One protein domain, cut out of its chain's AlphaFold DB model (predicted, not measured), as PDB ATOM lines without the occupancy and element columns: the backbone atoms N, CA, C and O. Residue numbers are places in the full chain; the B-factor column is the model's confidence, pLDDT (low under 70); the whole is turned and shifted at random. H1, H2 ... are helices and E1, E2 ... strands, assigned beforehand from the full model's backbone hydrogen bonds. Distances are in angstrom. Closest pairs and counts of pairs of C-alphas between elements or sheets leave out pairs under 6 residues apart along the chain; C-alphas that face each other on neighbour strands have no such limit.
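AT A GLANCE: This is residues 8 to 122 of the 122 residues of the protein "CAZy families CBM9 protein" of uncultured Bacteroides sp (UniProt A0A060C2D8). The model has little regular structure: two small sheets of three strands each, their strands running in different directions, are joined by long loops, with short H1 over E1 of one sheet. The printed part has 115 residues, 41 of them in named elements, mostly strand, in the order H1 E1 E2 E3 E4 E5 E6. Sheet E2 E1 E6 is mixed, sheet E3 E4 E5 antiparallel. The whole is compact, radius of gyration of the C-alphas 14.9 A, spanning 36 by 35 by 34 A.

HOW THE PARTS SIT: H1, residues 8 to 12, with its O i to N i+4 pair within hydrogen-bond range, lies over E1, residues 34 to 40, at a height over the sheet of 8.5 A; the closest C-alphas are those of Leu 10 and Leu 39, 7.0 A. E1 and E2, residues 45 to 51, form an antiparallel hairpin, with N 37 and O 48 at 2.8 A. E6, residues 119 to 121, is parallel to E1, with N 40 and O 120 at 3.2 A. E3, residues 72 to 77, E4, residues 86 to 92, and E5, residues 97 to 102, form a meander, each strand the antiparallel neighbour of the one before, with N 75 and O 89 at 2.9 A and N 100 and O 88 at 2.9 A. E2 and E3 are apart.

IN THESE COORDINATES: H1 begins at C-alpha 8 (38.467, 34.634, 18.592). E1 is 20.5 A long, E2 19.4 A and E4 20.0 A. E6 ends at C-alpha 121 (33.910, 22.271, 16.135).

THE WHOLE: The printed part has no cut. The links H1 to E1, E2 to E3 and E5 to E6 are long. Residues 106 to 122 have pLDDT under 70.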
ATOM      1  N   SER A   8      38.280  35.118  17.218       72.06
ATOM      2  CA  SER A   8      38.467  34.634  18.592       72.06
ATOM      3  C   SER A   8      38.380  33.109  18.747       72.06
ATOM      4  O   SER A   8      39.099  32.540  19.553       72.06
ATOM      5  N   LEU A   9      37.522  32.421  17.988       79.06
ATOM      6  CA  LEU A   9      37.400  30.961  18.072       79.06
ATOM      7  C   LEU A   9      38.575  30.259  17.397       79.06
ATOM      8  O   LEU A   9      39.063  29.250  17.891       79.06
ATOM      9  N   LEU A  10      39.057  30.812  16.285       78.75
ATOM     10  CA  LEU A  10      40.255  30.312  15.617       78.75
ATOM     11  C   LEU A  10      41.518  30.571  16.454       78.75
ATOM     12  O   LEU A  10      42.442  29.762  16.446       78.75
ATOM     13  N   GLU A  11      41.560  31.668  17.214       81.31
ATOM     14  CA  GLU A  11      42.614  31.914  18.204       81.31
ATOM     15  C   GLU A  11      42.626  30.838  19.299       81.31
ATOM     16  O   GLU A  11      43.702  30.338  19.634       81.31
ATOM     17  N   GLU A  12      41.449  30.441  19.790       85.44
ATOM     18  CA  GLU A  12      41.270  29.403  20.815       85.44
ATOM     19  C   GLU A  12      41.475  27.970  20.293       85.44
ATOM     20  O   GLU A  12      41.734  27.062  21.087       85.44
ATOM     21  N   ALA A  13      41.387  27.750  18.977       89.06
ATOM     22  CA  ALA A  13      41.582  26.435  18.383       89.06
ATOM     23  C   ALA A  13      43.000  25.895  18.663       89.06
ATOM     24  O   ALA A  13      43.985  26.642  18.560       89.06
ATOM     25  N   PRO A  14      43.131  24.595  18.991       90.62
ATOM     26  CA  PRO A  14      44.431  23.992  19.233       90.62
ATOM     27  C   PRO A  14      45.285  24.045  17.965       90.62
ATOM     28  O   PRO A  14      44.820  23.759  16.861       90.62
ATOM     29  N   SER A  15      46.552  24.410  18.145       92.00
ATOM     30  CA  SER A  15      47.558  24.291  17.095       92.00
ATOM     31  C   SER A  15      47.965  22.831  16.932       92.00
ATOM     32  O   SER A  15      48.048  22.091  17.914       92.00
ATOM     33  N   THR A  16      48.282  22.433  15.705       92.19
ATOM     34  CA  THR A  16      49.043  21.215  15.440       92.19
ATOM     35  C   THR A  16      50.432  21.317  16.069       92.19
ATOM     36  O   THR A  16      50.907  22.410  16.402       92.19
ATOM     37  N   GLU A  17      51.117  20.179  16.155       92.31
ATOM     38  CA  GLU A  17      52.574  20.174  16.269       92.31
ATOM     39  C   GLU A  17      53.214  20.785  15.009       92.31
ATOM     40  O   GLU A  17      52.548  20.976  13.982       92.31
ATOM     41  N   ALA A  18      54.503  21.118  15.102       91.94
ATOM     42  CA  ALA A  18      55.263  21.631  13.970       91.94
ATOM     43  C   ALA A  18      55.315  20.592  12.842       91.94
ATOM     44  O   ALA A  18      55.518  19.401  13.087       91.94
ATOM     45  N   PHE A  19      55.144  21.048  11.605       90.81
ATOM     46  CA  PHE A  19      55.201  20.173  10.441       90.81
ATOM     47  C   PHE A  19      56.622  19.632  10.236       90.81
ATOM     48  O   PHE A  19      57.620  20.276  10.571       90.81
ATOM     49  N   VAL A  20      56.700  18.428   9.675       91.06
ATOM     50  CA  VAL A  20      57.948  17.705   9.402       91.06
ATOM     51  C   VAL A  20      58.142  17.528   7.898       91.06
ATOM     52  O   VAL A  20      57.225  17.771   7.115       91.06
ATOM     53  N   ASP A  21      59.333  17.094   7.488       89.25
ATOM     54  CA  ASP A  21      59.589  16.748   6.092       89.25
ATOM     55  C   ASP A  21      58.683  15.579   5.666       89.25
ATOM     56  O   ASP A  21      58.649  14.526   6.311       89.25
ATOM     57  N   ILE A  22      57.946  15.768   4.571       84.88
ATOM     58  CA  ILE A  22      57.006  14.781   4.018       84.88
ATOM     59  C   ILE A  22      57.691  13.475   3.585       84.88
ATOM     60  O   ILE A  22      57.048  12.438   3.449       84.88
ATOM     61  N   SER A  23      59.011  13.499   3.401       86.75
ATOM     62  CA  SER A  23      59.824  12.330   3.067       86.75
ATOM     63  C   SER A  23      60.078  11.419   4.282       86.75
ATOM     64  O   SER A  23      60.549  10.292   4.114       86.75
ATOM     65  N   GLY A  24      59.754  11.876   5.500       83.94
ATOM     66  CA  GLY A  24      59.753  11.082   6.732       83.94
ATOM     67  C   GLY A  24      60.939  11.324   7.673       83.94
ATOM     68  O   GLY A  24      61.805  12.160   7.433       83.94
ATOM     69  N   GLU A  25      60.990  10.547   8.763       84.25
ATOM     70  CA  GLU A  25      61.870  10.755   9.937       84.25
ATOM     71  C   GLU A  25      63.379  10.825   9.643       84.25
ATOM     72  O   GLU A  25      64.158  11.297  10.470       84.25
ATOM     73  N   HIS A  26      63.820  10.329   8.488       90.00
ATOM     74  CA  HIS A  26      65.233  10.317   8.103       90.00
ATOM     75  C   HIS A  26      65.693  11.600   7.405       90.00
ATOM     76  O   HIS A  26      66.882  11.736   7.105       90.00
ATOM     77  N   PHE A  27      64.774  12.527   7.145       90.44
ATOM     78  CA  PHE A  27      65.068  13.803   6.516       90.44
ATOM     79  C   PHE A  27      65.221  14.912   7.563       90.44
ATOM     80  O   PHE A  27      64.703  14.795   8.677       90.44
ATOM     81  N   PRO A  28      65.986  15.977   7.257       91.69
ATOM     82  CA  PRO A  28      66.181  17.073   8.192       91.69
ATOM     83  C   PRO A  28      64.851  17.698   8.613       91.69
ATOM     84  O   PRO A  28      63.942  17.855   7.804       91.69
ATOM     85  N   THR A  29      64.766  18.130   9.870       90.19
ATOM     86  CA  THR A  29      63.666  18.989  10.313       90.19
ATOM     87  C   THR A  29      63.596  20.234   9.420       90.19
ATOM     88  O   THR A  29      64.651  20.829   9.155       90.19
ATOM     89  N   PRO A  30      62.395  20.646   8.965       91.62
ATOM     90  CA  PRO A  30      62.236  21.860   8.181       91.62
ATOM     91  C   PRO A  30      62.910  23.055   8.853       91.62
ATOM     92  O   PRO A  30      62.814  23.257  10.064       91.62
ATOM     93  N   ARG A  31      63.628  23.849   8.053       93.31
ATOM     94  CA  ARG A  31      64.365  25.020   8.547       93.31
ATOM     95  C   ARG A  31      63.437  26.067   9.160       93.31
ATOM     96  O   ARG A  31      63.837  26.744  10.103       93.31
ATOM     97  N   TYR A  32      62.260  26.230   8.570       92.75
ATOM     98  CA  TYR A  32      61.266  27.214   8.965       92.75
ATOM     99  C   TYR A  32      60.098  26.527   9.654       92.75
ATOM    100  O   TYR A  32      59.717  25.411   9.299       92.75
ATOM    101  N   HIS A  33      59.560  27.198  10.664       91.44
ATOM    102  CA  HIS A  33      58.467  26.666  11.454       91.44
ATOM    103  C   HIS A  33      57.150  26.770  10.680       91.44
ATOM    104  O   HIS A  33      56.880  27.765  10.005       91.44
ATOM    105  N   THR A  34      56.331  25.727  10.771       91.56
ATOM    106  CA  THR A  34      54.983  25.703  10.204       91.56
ATOM    107  C   THR A  34      54.057  24.947  11.138       91.56
ATOM    108  O   THR A  34      54.353  23.816  11.521       91.56
ATOM    109  N   THR A  35      52.938  25.566  11.494       93.88
ATOM    110  CA  THR A  35      51.842  24.942  12.245       93.88
ATOM    111  C   THR A  35      50.511  25.288  11.607       93.88
ATOM    112  O   THR A  35      50.399  26.237  10.831       93.88
ATOM    113  N   ALA A  36      49.478  24.527  11.950       92.12
ATOM    114  CA  ALA A  36      48.124  24.813  11.524       92.12
ATOM    115  C   ALA A  36      47.137  24.782  12.693       92.12
ATOM    116  O   ALA A  36      47.395  24.202  13.743       92.12
ATOM    117  N   LYS A  37      45.978  25.399  12.494       92.25
ATOM    118  CA  LYS A  37      44.784  25.280  13.329       92.25
ATOM    119  C   LYS A  37      43.613  24.929  12.432       92.25
ATOM    120  O   LYS A  37      43.530  25.414  11.301       92.25
ATOM    121  N   MET A  38      42.702  24.109  12.943       90.06
ATOM    122  CA  MET A  38      41.530  23.684  12.187       90.06
ATOM    123  C   MET A  38      40.259  23.771  13.024       90.06
ATOM    124  O   MET A  38      40.224  23.357  14.185       90.06
ATOM    125  N   LEU A  39      39.209  24.288  12.391       90.19
ATOM    126  CA  LEU A  39      37.843  24.309  12.897       90.19
ATOM    127  C   LEU A  39      36.891  23.801  11.821       90.19
ATOM    128  O   LEU A  39      37.224  23.818  10.639       90.19
ATOM    129  N   TRP A  40      35.690  23.389  12.198       89.56
ATOM    130  CA  TRP A  40      34.654  23.039  11.231       89.56
ATOM    131  C   TRP A  40      33.256  23.281  11.787       89.56
ATOM    132  O   TRP A  40      33.042  23.253  12.999       89.56
ATOM    133  N   ASP A  41      32.309  23.478  10.878       88.06
ATOM    134  CA  ASP A  41      30.876  23.507  11.155       88.06
ATOM    135  C   ASP A  41      30.119  22.623  10.143       88.06
ATOM    136  O   ASP A  41      30.715  21.846   9.396       88.06
ATOM    137  N   ASP A  42      28.788  22.706  10.120       91.44
ATOM    138  CA  ASP A  42      27.957  21.890   9.221       91.44
ATOM    139  C   ASP A  42      28.123  22.221   7.720       91.44
ATOM    140  O   ASP A  42      27.600  21.495   6.874       91.44
ATOM    141  N   HIS A  43      28.820  23.306   7.371       90.25
ATOM    142  CA  HIS A  43      28.970  23.815   6.006       90.25
ATOM    143  C   HIS A  43      30.429  23.925   5.555       90.25
ATOM    144  O   HIS A  43      30.701  23.755   4.365       90.25
ATOM    145  N   TYR A  44      31.351  24.234   6.466       89.31
ATOM    146  CA  TYR A  44      32.722  24.590   6.124       89.31
ATOM    147  C   TYR A  44      33.752  23.905   7.020       89.31
ATOM    148  O   TYR A  44      33.562  23.730   8.224       89.31
ATOM    149  N   LEU A  45      34.889  23.586   6.403       88.69
ATOM    150  CA  LEU A  45      36.152  23.318   7.075       88.69
ATOM    151  C   LEU A  45      36.990  24.599   7.019       88.69
ATOM    152  O   LEU A  45      37.195  25.168   5.946       88.69
ATOM    153  N   TYR A  46      37.478  25.042   8.170       89.81
ATOM    154  CA  TYR A  46      38.312  26.224   8.328       89.81
ATOM    155  C   TYR A  46      39.729  25.787   8.663       89.81
ATOM    156  O   TYR A  46      39.951  25.047   9.621       89.81
ATOM    157  N   ILE A  47      40.687  26.267   7.878       90.50
ATOM    158  CA  ILE A  47      42.101  25.930   8.015       90.50
ATOM    159  C   ILE A  47      42.878  27.233   8.106       90.50
ATOM    160  O   ILE A  47      42.701  28.136   7.288       90.50
ATOM    161  N   TYR A  48      43.737  27.315   9.109       91.75
ATOM    162  CA  TYR A  48      44.683  28.400   9.297       91.75
ATOM    163  C   TYR A  48      46.073  27.800   9.394       91.75
ATOM    164  O   TYR A  48      46.274  26.899  10.201       91.75
ATOM    165  N   ALA A  49      47.013  28.294   8.601       91.06
ATOM    166  CA  ALA A  49      48.411  27.903   8.677       91.06
ATOM    167  C   ALA A  49      49.255  29.122   9.040       91.06
ATOM    168  O   ALA A  49      49.077  30.203   8.476       91.06
ATOM    169  N   GLU A  50      50.171  28.936   9.979       91.81
ATOM    170  CA  GLU A  50      51.190  29.908  10.344       91.81
ATOM    171  C   GLU A  50      52.535  29.386   9.849       91.81
ATOM    172  O   GLU A  50      52.933  28.274  10.191       91.81
ATOM    173  N   MET A  51      53.199  30.168   9.000       91.06
ATOM    174  CA  MET A  51      54.392  29.757   8.261       91.06
ATOM    175  C   MET A  51      55.388  30.912   8.183       91.06
ATOM    176  O   MET A  51      54.996  32.068   8.011       91.06
ATOM    177  N   GLU A  52      56.678  30.590   8.241       92.12
ATOM    178  CA  GLU A  52      57.769  31.535   7.995       92.12
ATOM    179  C   GLU A  52      58.424  31.258   6.633       92.12
ATOM    180  O   GLU A  52      58.891  30.153   6.380       92.12
ATOM    181  N   GLU A  53      58.516  32.268   5.766       90.81
ATOM    182  CA  GLU A  53      59.283  32.191   4.515       90.81
ATOM    183  C   GLU A  53      59.873  33.579   4.194       90.81
ATOM    184  O   GLU A  53      59.124  34.521   3.922       90.81
ATOM    185  N   PRO A  54      61.205  33.770   4.257       92.75
ATOM    186  CA  PRO A  54      61.830  35.054   3.932       92.75
ATOM    187  C   PRO A  54      61.838  35.395   2.430       92.75
ATOM    188  O   PRO A  54      62.112  36.542   2.066       92.75
ATOM    189  N   HIS A  55      61.577  34.428   1.551       92.88
ATOM    190  CA  HIS A  55      61.688  34.540   0.099       92.88
ATOM    191  C   HIS A  55      60.399  34.090  -0.602       92.88
ATOM    192  O   HIS A  55      60.386  33.114  -1.340       92.88
ATOM    193  N   ILE A  56      59.312  34.832  -0.382       92.25
ATOM    194  CA  ILE A  56      58.000  34.524  -0.964       92.25
ATOM    195  C   ILE A  56      57.902  35.018  -2.415       92.25
ATOM    196  O   ILE A  56      58.064  36.211  -2.695       92.25
ATOM    197  N   TRP A  57      57.515  34.120  -3.320       93.56
ATOM    198  CA  TRP A  57      57.090  34.404  -4.686       93.56
ATOM    199  C   TRP A  57      55.646  33.953  -4.910       93.56
ATOM    200  O   TRP A  57      55.261  32.840  -4.565       93.56
ATOM    201  N   ALA A  58      54.850  34.840  -5.505       94.81
ATOM    202  CA  ALA A  58      53.453  34.602  -5.863       94.81
ATOM    203  C   ALA A  58      53.131  35.331  -7.183       94.81
ATOM    204  O   ALA A  58      52.448  36.363  -7.220       94.81
ATOM    205  N   ASN A  59      53.728  34.866  -8.277       96.06
ATOM    206  CA  ASN A  59      53.610  35.476  -9.600       96.06
ATOM    207  C   ASN A  59      52.290  35.113 -10.288       96.06
ATOM    208  O   ASN A  59      51.734  35.923 -11.042       96.06
ATOM    209  N   LEU A  60      51.786  33.908 -10.025       95.81
ATOM    210  CA  LEU A  60      50.542  33.390 -10.568       95.81
ATOM    211  C   LEU A  60      49.351  34.126  -9.947       95.81
ATOM    212  O   LEU A  60      49.324  34.436  -8.757       95.81
ATOM    213  N   GLN A  61      48.377  34.455 -10.796       96.00
ATOM    214  CA  GLN A  61      47.196  35.261 -10.437       96.00
ATOM    215  C   GLN A  61      45.887  34.680 -10.955       96.00
ATOM    216  O   GLN A  61      44.800  35.096 -10.557       96.00
ATOM    217  N   LYS A  62      45.981  33.773 -11.925       96.38
ATOM    218  CA  LYS A  62      44.820  33.205 -12.581       96.38
ATOM    219  C   LYS A  62      44.424  31.946 -11.825       96.38
ATOM    220  O   LYS A  62      45.199  30.996 -11.786       96.38
ATOM    221  N   ARG A  63      43.210  31.952 -11.275       93.69
ATOM    222  CA  ARG A  63      42.578  30.768 -10.684       93.69
ATOM    223  C   ARG A  63      42.643  29.574 -11.645       93.69
ATOM    224  O   ARG A  63      42.543  29.762 -12.859       93.69
ATOM    225  N   ASP A  64      42.801  28.383 -11.079       92.00
ATOM    226  CA  ASP A  64      42.925  27.110 -11.796       92.00
ATOM    227  C   ASP A  64      44.156  27.059 -12.728       92.00
ATOM    228  O   ASP A  64      44.136  26.460 -13.804       92.00
ATOM    229  N   THR A  65      45.241  27.727 -12.323       92.44
ATOM    230  CA  THR A  65      46.585  27.550 -12.897       92.44
ATOM    231  C   THR A  65      47.388  26.646 -11.975       92.44
ATOM    232  O   THR A  65      47.178  26.701 -10.777       92.44
ATOM    233  N   ILE A  66      48.313  25.857 -12.521       89.69
ATOM    234  CA  ILE A  66      49.243  25.003 -11.765       89.69
ATOM    235  C   ILE A  66      50.056  25.867 -10.782       89.69
ATOM    236  O   ILE A  66      50.856  26.678 -11.256       89.69
ATOM    237  N   VAL A  67      49.818  25.750  -9.467       89.00
ATOM    238  CA  VAL A  67      50.267  26.742  -8.468       89.00
ATOM    239  C   VAL A  67      51.665  26.444  -7.920       89.00
ATOM    240  O   VAL A  67      52.393  27.409  -7.697       89.00
ATOM    241  N   PHE A  68      52.097  25.177  -7.863       84.38
ATOM    242  CA  PHE A  68      53.414  24.749  -7.338       84.38
ATOM    243  C   PHE A  68      54.666  25.409  -7.966       84.38
ATOM    244  O   PHE A  68      55.796  25.189  -7.529       84.38
ATOM    245  N   TYR A  69      54.517  26.197  -9.039       87.56
ATOM    246  CA  TYR A  69      55.602  27.025  -9.582       87.56
ATOM    247  C   TYR A  69      55.878  28.301  -8.759       87.56
ATOM    248  O   TYR A  69      56.908  28.943  -8.971       87.56
ATOM    249  N   ASP A  70      54.964  28.684  -7.868       94.38
ATOM    250  CA  ASP A  70      55.139  29.708  -6.833       94.38
ATOM    251  C   ASP A  70      55.395  29.043  -5.468       94.38
ATOM    252  O   ASP A  70      55.304  27.828  -5.339       94.38
ATOM    253  N   ASN A  71      55.671  29.833  -4.422       93.75
ATOM    254  CA  ASN A  71      55.492  29.318  -3.068       93.75
ATOM    255  C   ASN A  71      53.999  29.119  -2.809       93.75
ATOM    256  O   ASN A  71      53.222  30.083  -2.865       93.75
ATOM    257  N   ASP A  72      53.619  27.894  -2.483       93.12
ATOM    258  CA  ASP A  72      52.246  27.521  -2.214       93.12
ATOM    259  C   ASP A  72      52.083  26.708  -0.931       93.12
ATOM    260  O   ASP A  72      53.030  26.236  -0.303       93.12
ATOM    261  N   PHE A  73      50.834  26.670  -0.488       91.94
ATOM    262  CA  PHE A  73      50.366  25.885   0.635       91.94
ATOM    263  C   PHE A  73      49.294  24.932   0.127       91.94
ATOM    264  O   PHE A  73      48.356  25.353  -0.561       91.94
ATOM    265  N   GLU A  74      49.439  23.668   0.499       93.62
ATOM    266  CA  GLU A  74      48.608  22.580   0.010       93.62
ATOM    267  C   GLU A  74      47.795  21.968   1.149       93.62
ATOM    268  O   GLU A  74      48.289  21.734   2.255       93.62
ATOM    269  N   VAL A  75      46.529  21.672   0.867       92.00
ATOM    270  CA  VAL A  75      45.649  20.928   1.765       92.00
ATOM    271  C   VAL A  75      45.113  19.711   1.036       92.00
ATOM    272  O   VAL A  75      44.445  19.830   0.010       92.00
ATOM    273  N   PHE A  76      45.326  18.545   1.638       91.50
ATOM    274  CA  PHE A  76      44.802  17.271   1.168       91.50
ATOM    275  C   PHE A  76      43.636  16.841   2.053       91.50
ATOM    276  O   PHE A  76      43.780  16.727   3.271       91.50
ATOM    277  N   ILE A  77      42.471  16.608   1.450       90.88
ATOM    278  CA  ILE A  77      41.251  16.227   2.165       90.88
ATOM    279  C   ILE A  77      40.750  14.906   1.604       90.88
ATOM    280  O   ILE A  77      40.321  14.837   0.453       90.88
ATOM    281  N   ASP A  78      40.750  13.881   2.449       90.75
ATOM    282  CA  ASP A  78      40.078  12.611   2.203       90.75
ATOM    283  C   ASP A  78      38.790  12.551   3.042       90.75
ATOM    284  O   ASP A  78      38.849  12.288   4.246       90.75
ATOM    285  N   PRO A  79      37.613  12.808   2.443       86.50
ATOM    286  CA  PRO A  79      36.360  12.870   3.190       86.50
ATOM    287  C   PRO A  79      35.886  11.512   3.718       86.50
ATOM    288  O   PRO A  79      34.998  11.475   4.570       86.50
ATOM    289  N   VAL A  80      36.404  10.406   3.173       87.38
ATOM    290  CA  VAL A  80      35.944   9.043   3.488       87.38
ATOM    291  C   VAL A  80      37.003   8.205   4.210       87.38
ATOM    292  O   VAL A  80      36.665   7.153   4.750       87.38
ATOM    293  N   GLY A  81      38.247   8.684   4.277       86.50
ATOM    294  CA  GLY A  81      39.340   8.087   5.046       86.50
ATOM    295  C   GLY A  81      39.925   6.814   4.430       86.50
ATOM    296  O   GLY A  81      40.445   5.972   5.160       86.50
ATOM    297  N   GLU A  82      39.803   6.631   3.114       86.75
ATOM    298  CA  GLU A  82      40.298   5.440   2.409       86.75
ATOM    299  C   GLU A  82      41.688   5.621   1.771       86.75
ATOM    300  O   GLU A  82      42.312   4.646   1.361       86.75
ATOM    301  N   GLY A  83      42.168   6.857   1.651       83.12
ATOM    302  CA  GLY A  83      43.465   7.229   1.094       83.12
ATOM    303  C   GLY A  83      43.566   7.200  -0.435       83.12
ATOM    304  O   GLY A  83      44.652   7.438  -0.953       83.12
ATOM    305  N   HIS A  84      42.477   6.910  -1.161       84.00
ATOM    306  CA  HIS A  84      42.476   6.698  -2.622       84.00
ATOM    307  C   HIS A  84      41.768   7.779  -3.449       84.00
ATOM    308  O   HIS A  84      42.038   7.926  -4.646       84.00
ATOM    309  N   ASN A  85      40.816   8.487  -2.844       87.62
ATOM    310  CA  ASN A  85      40.039   9.536  -3.488       87.62
ATOM    311  C   ASN A  85      40.054  10.755  -2.573       87.62
ATOM    312  O   ASN A  85      39.407  10.765  -1.528       87.62
ATOM    313  N   TYR A  86      40.808  11.772  -2.967       89.88
ATOM    314  CA  TYR A  86      41.022  12.953  -2.147       89.88
ATOM    315  C   TYR A  86      41.003  14.218  -2.998       89.88
ATOM    316  O   TYR A  86      41.261  14.206  -4.208       89.88
ATOM    317  N   PHE A  87      40.666  15.316  -2.339       91.88
ATOM    318  CA  PHE A  87      40.830  16.653  -2.873       91.88
ATOM    319  C   PHE A  87      42.211  17.165  -2.507       91.88
ATOM    320  O   PHE A  87      42.679  16.939  -1.393       91.88
ATOM    321  N   GLU A  88      42.822  17.888  -3.429       92.38
ATOM    322  CA  GLU A  88      43.997  18.707  -3.158       92.38
ATOM    323  C   GLU A  88      43.637  20.152  -3.471       92.38
ATOM    324  O   GLU A  88      43.031  20.442  -4.507       92.38
ATOM    325  N   ILE A  89      43.954  21.043  -2.540       92.88
ATOM    326  CA  ILE A  89      43.736  22.476  -2.661       92.88
ATOM    327  C   ILE A  89      45.098  23.138  -2.534       92.88
ATOM    328  O   ILE A  89      45.683  23.117  -1.456       92.88
ATOM    329  N   GLU A  90      45.559  23.756  -3.612       94.12
ATOM    330  CA  GLU A  90      46.799  24.532  -3.648       94.12
ATOM    331  C   GLU A  90      46.452  26.023  -3.599       94.12
ATOM    332  O   GLU A  90      45.503  26.474  -4.256       94.12
ATOM    333  N   THR A  91      47.221  26.823  -2.860       95.00
ATOM    334  CA  THR A  91      47.122  28.286  -2.922       95.00
ATOM    335  C   THR A  91      48.462  28.974  -2.709       95.00
ATOM    336  O   THR A  91      49.186  28.659  -1.772       95.00
ATOM    337  N   ASN A  92      48.757  29.994  -3.518       94.56
ATOM    338  CA  ASN A  92      49.911  30.864  -3.275       94.56
ATOM    339  C   ASN A  92      49.581  31.996  -2.287       94.56
ATOM    340  O   ASN A  92      48.419  32.235  -1.936       94.56
ATOM    341  N   ALA A  93      50.601  32.768  -1.901       93.69
ATOM    342  CA  ALA A  93      50.476  33.891  -0.962       93.69
ATOM    343  C   ALA A  93      49.541  35.034  -1.424       93.69
ATOM    344  O   ALA A  93      49.248  35.948  -0.654       93.69
ATOM    345  N   ARG A  94      49.059  35.014  -2.675       94.94
ATOM    346  CA  ARG A  94      48.082  35.980  -3.207       94.94
ATOM    347  C   ARG A  94      46.659  35.433  -3.273       94.94
ATOM    348  O   ARG A  94      45.781  36.126  -3.787       94.94
ATOM    349  N   GLY A  95      46.428  34.218  -2.781       93.31
ATOM    350  CA  GLY A  95      45.126  33.559  -2.849       93.31
ATOM    351  C   GLY A  95      44.777  33.055  -4.250       93.31
ATOM    352  O   GLY A  95      43.599  32.887  -4.563       93.31
ATOM    353  N   THR A  96      45.771  32.864  -5.125       95.31
ATOM    354  CA  THR A  96      45.539  32.163  -6.392       95.31
ATOM    355  C   THR A  96      45.488  30.683  -6.100       95.31
ATOM    356  O   THR A  96      46.481  30.141  -5.620       95.31
ATOM    357  N   SER A  97      44.353  30.052  -6.396       93.50
ATOM    358  CA  SER A  97      44.115  28.663  -6.015       93.50
ATOM    359  C   SER A  97      43.795  27.758  -7.198       93.50
ATOM    360  O   SER A  97      43.215  28.201  -8.199       93.50
ATOM    361  N   LEU A  98      44.129  26.484  -7.022       93.12
ATOM    362  CA  LEU A  98      43.769  25.353  -7.868       93.12
ATOM    363  C   LEU A  98      43.187  24.252  -6.979       93.12
ATOM    364  O   LEU A  98      43.582  24.102  -5.826       93.12
ATOM    365  N   ILE A  99      42.214  23.512  -7.510       93.19
ATOM    366  CA  ILE A  99      41.620  22.366  -6.824       93.19
ATOM    367  C   ILE A  99      41.722  21.154  -7.743       93.19
ATOM    368  O   ILE A  99      41.164  21.168  -8.846       93.19
ATOM    369  N   TRP A 100      42.370  20.095  -7.268       91.81
ATOM    370  CA  TRP A 100      42.379  18.791  -7.922       91.81
ATOM    371  C   TRP A 100      41.402  17.827  -7.261       91.81
ATOM    372  O   TRP A 100      41.170  17.851  -6.053       91.81
ATOM    373  N   LEU A 101      40.861  16.931  -8.084       90.94
ATOM    374  CA  LEU A 101      40.201  15.715  -7.631       90.94
ATOM    375  C   LEU A 101      41.039  14.529  -8.097       90.94
ATOM    376  O   LEU A 101      41.015  14.168  -9.279       90.94
ATOM    377  N   TRP A 102      41.750  13.910  -7.164       87.81
ATOM    378  CA  TRP A 102      42.509  12.702  -7.436       87.81
ATOM    379  C   TRP A 102      41.611  11.482  -7.295       87.81
ATOM    380  O   TRP A 102      40.812  11.375  -6.365       87.81
ATOM    381  N   ARG A 103      41.716  10.561  -8.259       84.50
ATOM    382  CA  ARG A 103      40.905   9.340  -8.299       84.50
ATOM    383  C   ARG A 103      41.784   8.110  -8.405       84.50
ATOM    384  O   ARG A 103      42.616   8.037  -9.307       84.50
ATOM    385  N   ASN A 104      41.517   7.120  -7.553       79.00
ATOM    386  CA  ASN A 104      42.249   5.849  -7.481       79.00
ATOM    387  C   ASN A 104      43.769   6.017  -7.294       79.00
ATOM    388  O   ASN A 104      44.544   5.175  -7.752       79.00
ATOM    389  N   LEU A 105      44.199   7.097  -6.646       72.38
ATOM    390  CA  LEU A 105      45.603   7.367  -6.358       72.38
ATOM    391  C   LEU A 105      45.790   7.366  -4.855       72.38
ATOM    392  O   LEU A 105      45.024   7.996  -4.138       72.38
ATOM    393  N   ILE A 106      46.795   6.627  -4.393       64.62
ATOM    394  CA  ILE A 106      47.174   6.653  -2.986       64.62
ATOM    395  C   ILE A 106      47.797   8.019  -2.731       64.62
ATOM    396  O   ILE A 106      48.772   8.366  -3.403       64.62
ATOM    397  N   ALA A 107      47.237   8.778  -1.788       60.09
ATOM    398  CA  ALA A 107      47.897   9.978  -1.303       60.09
ATOM    399  C   ALA A 107      49.317   9.591  -0.864       60.09
ATOM    400  O   ALA A 107      49.498   8.651  -0.083       60.09
ATOM    401  N   LEU A 108      50.335  10.290  -1.374       58.81
ATOM    402  CA  LEU A 108      51.662  10.219  -0.763       58.81
ATOM    403  C   LEU A 108      51.508  10.541   0.734       58.81
ATOM    404  O   LEU A 108      50.535  11.203   1.096       58.81
ATOM    405  N   PRO A 109      52.400  10.068   1.621       48.75
ATOM    406  CA  PRO A 109      52.356  10.439   3.030       48.75
ATOM    407  C   PRO A 109      52.615  11.946   3.178       48.75
ATOM    408  O   PRO A 109      53.713  12.393   3.476       48.75
ATOM    409  N   VAL A 110      51.582  12.743   2.938       49.41
ATOM    410  CA  VAL A 110      51.490  14.136   3.326       49.41
ATOM    411  C   VAL A 110      51.001  14.091   4.758       49.41
ATOM    412  O   VAL A 110      50.039  13.377   5.045       49.41
ATOM    413  N   VAL A 111      51.736  14.760   5.648       42.56
ATOM    414  CA  VAL A 111      51.536  14.820   7.103       42.56
ATOM    415  C   VAL A 111      50.106  14.436   7.496       42.56
ATOM    416  O   VAL A 111      49.165  15.217   7.365       42.56
ATOM    417  N   HIS A 112      49.936  13.190   7.943       37.25
ATOM    418  CA  HIS A 112      48.647  12.686   8.386       37.25
ATOM    419  C   HIS A 112      48.325  13.349   9.725       37.25
ATOM    420  O   HIS A 112      48.752  12.883  10.780       37.25
ATOM    421  N   LEU A 113      47.578  14.453   9.695       37.25
ATOM    422  CA  LEU A 113      47.037  15.089  10.895       37.25
ATOM    423  C   LEU A 113      45.855  14.268  11.441       37.25
ATOM    424  O   LEU A 113      44.730  14.746  11.545       37.25
ATOM    425  N   SER A 114      46.104  13.016  11.824       30.61
ATOM    426  CA  SER A 114      45.235  12.295  12.751       30.61
ATOM    427  C   SER A 114      45.569  12.795  14.150       30.61
ATOM    428  O   SER A 114      46.439  12.251  14.828       30.61
ATOM    429  N   SER A 115      44.882  13.837  14.607       34.53
ATOM    430  CA  SER A 115      44.849  14.123  16.037       34.53
ATOM    431  C   SER A 115      43.454  13.813  16.559       34.53
ATOM    432  O   SER A 115      42.460  14.403  16.146       34.53
ATOM    433  N   SER A 116      43.384  12.910  17.531       36.12
ATOM    434  CA  SER A 116      42.203  12.733  18.377       36.12
ATOM    435  C   SER A 116      41.893  13.974  19.237       36.12
ATOM    436  O   SER A 116      40.896  13.967  19.949       36.12
ATOM    437  N   ASN A 117      42.714  15.037  19.158       41.03
ATOM    438  CA  ASN A 117      42.682  16.210  20.039       41.03
ATOM    439  C   ASN A 117      42.807  17.586  19.332       41.03
ATOM    440  O   ASN A 117      42.847  18.595  20.029       41.03
ATOM    441  N   GLY A 118      42.903  17.670  17.998       45.56
ATOM    442  CA  GLY A 118      43.323  18.907  17.302       45.56
ATOM    443  C   GLY A 118      42.349  19.470  16.266       45.56
ATOM    444  O   GLY A 118      42.711  20.386  15.535       45.56
ATOM    445  N   ILE A 119      41.121  18.952  16.194       58.16
ATOM    446  CA  ILE A 119      40.066  19.522  15.352       58.16
ATOM    447  C   ILE A 119      38.891  19.881  16.257       58.16
ATOM    448  O   ILE A 119      38.209  18.999  16.781       58.16
ATOM    449  N   ALA A 120      38.671  21.177  16.464       57.25
ATOM    450  CA  ALA A 120      37.541  21.667  17.244       57.25
ATOM    451  C   ALA A 120      36.359  22.013  16.322       57.25
ATOM    452  O   ALA A 120      36.533  22.345  15.153       57.25
ATOM    453  N   ARG A 121      35.139  21.882  16.837       55.84
ATOM    454  CA  ARG A 121      33.910  22.271  16.135       55.84
ATOM    455  C   ARG A 121      33.517  23.685  16.581       55.84
ATOM    456  O   ARG A 121      33.622  23.954  17.777       55.84
ATOM    457  N   ASP A 122      33.095  24.551  15.653       55.53
ATOM    458  CA  ASP A 122      32.454  25.853  15.967       55.53
ATOM    459  C   ASP A 122      30.973  25.653  16.341       55.53
ATOM    460  O   ASP A 122      30.278  24.847  15.670       55.53
TER     461      ASP A 122